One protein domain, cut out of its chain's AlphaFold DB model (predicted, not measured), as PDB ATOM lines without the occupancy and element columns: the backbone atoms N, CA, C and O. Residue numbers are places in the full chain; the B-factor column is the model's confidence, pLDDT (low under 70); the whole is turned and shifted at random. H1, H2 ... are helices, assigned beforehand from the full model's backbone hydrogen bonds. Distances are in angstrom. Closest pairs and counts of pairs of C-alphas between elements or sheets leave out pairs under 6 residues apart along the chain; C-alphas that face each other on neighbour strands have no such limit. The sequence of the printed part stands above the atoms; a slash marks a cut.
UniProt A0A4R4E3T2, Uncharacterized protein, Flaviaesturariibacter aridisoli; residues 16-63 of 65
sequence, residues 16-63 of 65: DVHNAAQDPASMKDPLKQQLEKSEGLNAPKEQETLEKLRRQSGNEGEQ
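This is residues 16 to 63 of the 65 residues of an uncharacterized protein of Flaviaesturariibacter aridisoli (UniProt A0A4R4E3T2). Three separate helices are strung out along an open zigzag with no core: short H1 at one end, H2 next, then long H3 as an arm that makes much of the length. H2 and H3 form a wide V. The printed part has 48 residues with three named helices, H1, H2, H3 in chain order, and no named strand; it is all helix, and extended, with a radius of gyration of the C-alphas of 19.2 A and spans of 61 by 19 by 8 A.

Find C-alpha 16 at (-62.611, -9.268, 29.314), where H1, residues 16 to 20, begins. H2 holds residues 30 to 38 and measures 12.4 A. H3, residues 43 to 61, runs 26.3 A to C-alpha 61 at (-22.593, 16.451, 36.203).

Each pair of helices is apart. Residues 30 to 63 stand free. In H1, H2 and H3 every O i to N i+4 pair is within hydrogen-bond range.

The C-alphas of Gln 22 and Gln 63, the two farthest apart, are 61.7 A apart. The printed part has no cut. The H1 to H2 link is short, the H2 to H3 link tight. Look for pLDDT under 70 at residues 40, 42 and 57 to 63.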
ATOM      1  N   ASP A  16     -63.326  -8.648  30.430       74.75
ATOM      2  CA  ASP A  16     -62.611  -9.268  29.314       74.75
ATOM      3  C   ASP A  16     -62.237 -10.732  29.593       74.75
ATOM      4  O   ASP A  16     -62.290 -11.554  28.681       74.75
ATOM      5  N   VAL A  17     -61.954 -11.099  30.848       78.88
ATOM      6  CA  VAL A  17     -61.752 -12.501  31.259       78.88
ATOM      7  C   VAL A  17     -63.061 -13.290  31.174       78.88
ATOM      8  O   VAL A  17     -63.059 -14.454  30.775       78.88
ATOM      9  N   HIS A  18     -64.194 -12.665  31.502       80.19
ATOM     10  CA  HIS A  18     -65.508 -13.284  31.327       80.19
ATOM     11  C   HIS A  18     -65.870 -13.472  29.847       80.19
ATOM     12  O   HIS A  18     -66.369 -14.532  29.465       80.19
ATOM     13  N   ASN A  19     -65.573 -12.480  29.007       77.69
ATOM     14  CA  ASN A  19     -65.857 -12.520  27.573       77.69
ATOM     15  C   ASN A  19     -64.932 -13.485  26.814       77.69
ATOM     16  O   ASN A  19     -65.359 -14.084  25.826       77.69
ATOM     17  N   ALA A  20     -63.718 -13.732  27.320       78.69
ATOM     18  CA  ALA A  20     -62.762 -14.697  26.768       78.69
ATOM     19  C   ALA A  20     -63.321 -16.122  26.643       78.69
ATOM     20  O   ALA A  20     -62.927 -16.873  25.752       78.69
ATOM     21  N   ALA A  21     -64.244 -16.500  27.534       79.31
ATOM     22  CA  ALA A  21     -64.906 -17.802  27.494       79.31
ATOM     23  C   ALA A  21     -65.838 -17.961  26.276       79.31
ATOM     24  O   ALA A  21     -66.137 -19.087  25.885       79.31
ATOM     25  N   GLN A  22     -66.301 -16.849  25.694       82.75
ATOM     26  CA  GLN A  22     -67.157 -16.817  24.505       82.75
ATOM     27  C   GLN A  22     -66.364 -16.483  23.237       82.75
ATOM     28  O   GLN A  22     -66.603 -17.087  22.194       82.75
ATOM     29  N   ASP A  23     -65.405 -15.560  23.333       81.94
ATOM     30  CA  ASP A  23     -64.485 -15.194  22.257       81.94
ATOM     31  C   ASP A  23     -63.072 -14.957  22.821       81.94
ATOM     32  O   ASP A  23     -62.830 -13.916  23.440       81.94
ATOM     33  N   PRO A  24     -62.110 -15.869  22.593       78.44
ATOM     34  CA  PRO A  24     -60.733 -15.700  23.053       78.44
ATOM     35  C   PRO A  24     -60.055 -14.415  22.548       78.44
ATOM     36  O   PRO A  24     -59.169 -13.896  23.225       78.44
ATOM     37  N   ALA A  25     -60.470 -13.870  21.397       82.75
ATOM     38  CA  ALA A  25     -59.920 -12.627  20.852       82.75
ATOM     39  C   ALA A  25     -60.402 -11.371  21.600       82.75
ATOM     40  O   ALA A  25     -59.844 -10.289  21.418       82.75
ATOM     41  N   SER A  26     -61.413 -11.504  22.462       80.38
ATOM     42  CA  SER A  26     -61.923 -10.410  23.296       80.38
ATOM     43  C   SER A  26     -61.042 -10.098  24.514       80.38
ATOM     44  O   SER A  26     -61.223  -9.049  25.138       80.38
ATOM     45  N   MET A  27     -60.067 -10.963  24.841       80.12
ATOM     46  CA  MET A  27     -59.082 -10.687  25.887       80.12
ATOM     47  C   MET A  27     -58.239  -9.475  25.510       80.12
ATOM     48  O   MET A  27     -57.541  -9.464  24.493       80.12
ATOM     49  N   LYS A  28     -58.261  -8.449  26.362       80.19
ATOM     50  CA  LYS A  28     -57.393  -7.290  26.177       80.19
ATOM     51  C   LYS A  28     -55.966  -7.655  26.559       80.19
ATOM     52  O   LYS A  28     -55.740  -8.382  27.525       80.19
ATOM     53  N   ASP A  29     -55.005  -7.066  25.857       82.31
ATOM     54  CA  ASP A  29     -53.589  -7.177  26.199       82.31
ATOM     55  C   ASP A  29     -53.354  -6.802  27.687       82.31
ATOM     56  O   ASP A  29     -53.692  -5.682  28.091       82.31
ATOM     57  N   PRO A  30     -52.796  -7.708  28.517       78.56
ATOM     58  CA  PRO A  30     -52.600  -7.462  29.945       78.56
ATOM     59  C   PRO A  30     -51.710  -6.254  30.260       78.56
ATOM     60  O   PRO A  30     -51.954  -5.557  31.247       78.56
ATOM     61  N   LEU A  31     -50.700  -5.977  29.428       73.06
ATOM     62  CA  LEU A  31     -49.833  -4.812  29.591       73.06
ATOM     63  C   LEU A  31     -50.625  -3.534  29.316       73.06
ATOM     64  O   LEU A  31     -50.560  -2.592  30.104       73.06
ATOM     65  N   LYS A  32     -51.437  -3.523  28.253       76.44
ATOM     66  CA  LYS A  32     -52.317  -2.386  27.948       76.44
ATOM     67  C   LYS A  32     -53.294  -2.102  29.092       76.44
ATOM     68  O   LYS A  32     -53.460  -0.948  29.470       76.44
ATOM     69  N   GLN A  33     -53.873  -3.136  29.702       78.69
ATOM     70  CA  GLN A  33     -54.760  -2.973  30.859       78.69
ATOM     71  C   GLN A  33     -54.048  -2.387  32.085       78.69
ATOM     72  O   GLN A  33     -54.633  -1.597  32.825       78.69
ATOM     73  N   GLN A  34     -52.800  -2.787  32.340       75.62
ATOM     74  CA  GLN A  34     -52.014  -2.212  33.434       75.62
ATOM     75  C   GLN A  34     -51.681  -0.744  33.173       75.62
ATOM     76  O   GLN A  34     -51.792   0.071  34.090       75.62
ATOM     77  N   LEU A  35     -51.339  -0.406  31.927       75.94
ATOM     78  CA  LEU A  35     -51.096   0.971  31.517       75.94
ATOM     79  C   LEU A  35     -52.352   1.825  31.706       75.94
ATOM     80  O   LEU A  35     -52.264   2.806  32.434       75.94
ATOM     81  N   GLU A  36     -53.514   1.395  31.198       79.88
ATOM     82  CA  GLU A  36     -54.813   2.080  31.375       79.88
ATOM     83  C   GLU A  36     -55.161   2.308  32.860       79.88
ATOM     84  O   GLU A  36     -55.686   3.356  33.226       79.88
ATOM     85  N   LYS A  37     -54.839   1.353  33.747       78.00
ATOM     86  CA  LYS A  37     -55.038   1.509  35.201       78.00
ATOM     87  C   LYS A  37     -54.070   2.499  35.837       78.00
ATOM     88  O   LYS A  37     -54.406   3.097  36.849       78.00
ATOM     89  N   SER A  38     -52.853   2.603  35.319       71.75
ATOM     90  CA  SER A  38     -51.789   3.439  35.888       71.75
ATOM     91  C   SER A  38     -51.726   4.844  35.288       71.75
ATOM     92  O   SER A  38     -51.104   5.734  35.875       71.75
ATOM     93  N   GLU A  39     -52.369   5.042  34.135       73.94
ATOM     94  CA  GLU A  39     -52.369   6.286  33.380       73.94
ATOM     95  C   GLU A  39     -52.978   7.414  34.221       73.94
ATOM     96  O   GLU A  39     -54.081   7.309  34.755       73.94
ATOM     97  N   GLY A  40     -52.211   8.488  34.420       67.12
ATOM     98  CA  GLY A  40     -52.622   9.652  35.211       67.12
ATOM     99  C   GLY A  40     -52.622   9.467  36.737       67.12
ATOM    100  O   GLY A  40     -52.487  10.460  37.450       67.12
ATOM    101  N   LEU A  41     -52.693   8.238  37.266       70.19
ATOM    102  CA  LEU A  41     -52.690   7.989  38.719       70.19
ATOM    103  C   LEU A  41     -51.333   8.260  39.373       70.19
ATOM    104  O   LEU A  41     -51.263   8.691  40.523       70.19
ATOM    105  N   ASN A  42     -50.248   8.015  38.642       68.25
ATOM    106  CA  ASN A  42     -48.900   8.166  39.177       68.25
ATOM    107  C   ASN A  42     -48.304   9.558  38.964       68.25
ATOM    108  O   ASN A  42     -47.208   9.795  39.458       68.25
ATOM    109  N   ALA A  43     -49.004  10.486  38.302       71.38
ATOM    110  CA  ALA A  43     -48.418  11.751  37.856       71.38
ATOM    111  C   ALA A  43     -47.690  12.548  38.968       71.38
ATOM    112  O   ALA A  43     -46.557  12.966  38.731       71.38
ATOM    113  N   PRO A  44     -48.222  12.709  40.200       76.50
ATOM    114  CA  PRO A  44     -47.500  13.424  41.260       76.50
ATOM    115  C   PRO A  44     -46.256  12.679  41.768       76.50
ATOM    116  O   PRO A  44     -45.210  13.282  42.000       76.50
ATOM    117  N   LYS A  45     -46.346  11.353  41.922       79.94
ATOM    118  CA  LYS A  45     -45.239  10.511  42.408       79.94
ATOM    119  C   LYS A  45     -44.153  10.342  41.347       79.94
ATOM    120  O   LYS A  45     -42.965  10.275  41.662       79.94
ATOM    121  N   GLU A  46     -44.561  10.285  40.087       75.12
ATOM    122  CA  GLU A  46     -43.692  10.283  38.919       75.12
ATOM    123  C   GLU A  46     -42.938  11.609  38.822       75.12
ATOM    124  O   GLU A  46     -41.717  11.594  38.719       75.12
ATOM    125  N   GLN A  47     -43.621  12.748  38.987       77.06
ATOM    126  CA  GLN A  47     -42.977  14.064  39.063       77.06
ATOM    127  C   GLN A  47     -41.956  14.150  40.204       77.06
ATOM    128  O   GLN A  47     -40.825  14.573  39.972       77.06
ATOM    129  N   GLU A  48     -42.306  13.695  41.410       85.81
ATOM    130  CA  GLU A  48     -41.379  13.669  42.550       85.81
ATOM    131  C   GLU A  48     -40.148  12.791  42.265       85.81
ATOM    132  O   GLU A  48     -39.011  13.156  42.578       85.81
ATOM    133  N   THR A  49     -40.359  11.630  41.645       83.81
ATOM    134  CA  THR A  49     -39.279  10.703  41.281       83.81
ATOM    135  C   THR A  49     -38.376  11.305  40.204       83.81
ATOM    136  O   THR A  49     -37.152  11.253  40.333       83.81
ATOM    137  N   LEU A  50     -38.952  11.937  39.181       81.00
ATOM    138  CA  LEU A  50     -38.215  12.649  38.135       81.00
ATOM    139  C   LEU A  50     -37.403  13.817  38.707       81.00
ATOM    140  O   LEU A  50     -36.264  14.037  38.296       81.00
ATOM    141  N   GLU A  51     -37.949  14.544  39.679       85.25
ATOM    142  CA  GLU A  51     -37.237  15.631  40.346       85.25
ATOM    143  C   GLU A  51     -36.071  15.109  41.199       85.25
ATOM    144  O   GLU A  51     -34.969  15.660  41.139       85.25
ATOM    145  N   LYS A  52     -36.269  14.007  41.936       85.06
ATOM    146  CA  LYS A  52     -35.196  13.319  42.672       85.06
ATOM    147  C   LYS A  52     -34.073  12.869  41.740       85.06
ATOM    148  O   LYS A  52     -32.912  13.151  42.026       85.06
ATOM    149  N   LEU A  53     -34.415  12.245  40.612       83.06
ATOM    150  CA  LEU A  53     -33.444  11.813  39.604       83.06
ATOM    151  C   LEU A  53     -32.688  13.000  39.000       83.06
ATOM    152  O   LEU A  53     -31.470  12.935  38.888       83.06
ATOM    153  N   ARG A  54     -33.376  14.104  38.679       80.25
ATOM    154  CA  ARG A  54     -32.741  15.336  38.179       80.25
ATOM    155  C   ARG A  54     -31.754  15.925  39.190       80.25
ATOM    156  O   ARG A  54     -30.689  16.383  38.797       80.25
ATOM    157  N   ARG A  55     -32.093  15.933  40.482       82.62
ATOM    158  CA  ARG A  55     -31.192  16.425  41.540       82.62
ATOM    159  C   ARG A  55     -29.976  15.511  41.720       82.62
ATOM    160  O   ARG A  55     -28.874  16.005  41.927       82.62
ATOM    161  N   GLN A  56     -30.167  14.196  41.620       76.38
ATOM    162  CA  GLN A  56     -29.077  13.219  41.700       76.38
ATOM    163  C   GLN A  56     -28.126  13.329  40.501       76.38
ATOM    164  O   GLN A  56     -26.923  13.453  40.700       76.38
ATOM    165  N   SER A  57     -28.650  13.378  39.275       67.88
ATOM    166  CA  SER A  57     -27.828  13.508  38.065       67.88
ATOM    167  C   SER A  57     -27.211  14.900  37.892       67.88
ATOM    168  O   SER A  57     -26.118  15.019  37.345       67.88
ATOM    169  N   GLY A  58     -27.863  15.953  38.398       59.28
ATOM    170  CA  GLY A  58     -27.304  17.308  38.443       59.28
ATOM    171  C   GLY A  58     -26.055  17.409  39.325       59.28
ATOM    172  O   GLY A  58     -25.089  18.060  38.939       59.28
ATOM    173  N   ASN A  59     -26.026  16.689  40.449       56.34
ATOM    174  CA  ASN A  59     -24.846  16.616  41.318       56.34
ATOM    175  C   ASN A  59     -23.708  15.757  40.735       56.34
ATOM    176  O   ASN A  59     -22.552  15.953  41.100       56.34
ATOM    177  N   GLU A  60     -24.008  14.815  39.837       56.47
ATOM    178  CA  GLU A  60     -22.991  13.994  39.163       56.47
ATOM    179  C   GLU A  60     -22.369  14.698  37.944       56.47
ATOM    180  O   GLU A  60     -21.238  14.388  37.569       56.47
ATOM    181  N   GLY A  61     -23.074  15.669  37.346       50.72
ATOM    182  CA  GLY A  61     -22.593  16.451  36.203       50.72
ATOM    183  C   GLY A  61     -21.603  17.571  36.552       50.72
ATOM    184  O   GLY A  61     -20.717  17.857  35.754       50.72
ATOM    185  N   GLU A  62     -21.700  18.180  37.740       54.50
ATOM    186  CA  GLU A  62     -20.847  19.319  38.146       54.50
ATOM    187  C   GLU A  62     -19.482  18.925  38.746       54.50
ATOM    188  O   GLU A  62     -18.644  19.791  38.979       54.50
ATOM    189  N   GLN A  63     -19.210  17.634  38.974       54.84
ATOM    190  CA  GLN A  63     -17.918  17.171  39.517       54.84
ATOM    191  C   GLN A  63     -16.974  16.535  38.486       54.84
ATOM    192  O   GLN A  63     -15.909  16.032  38.853       54.84
TER     193      GLN A  63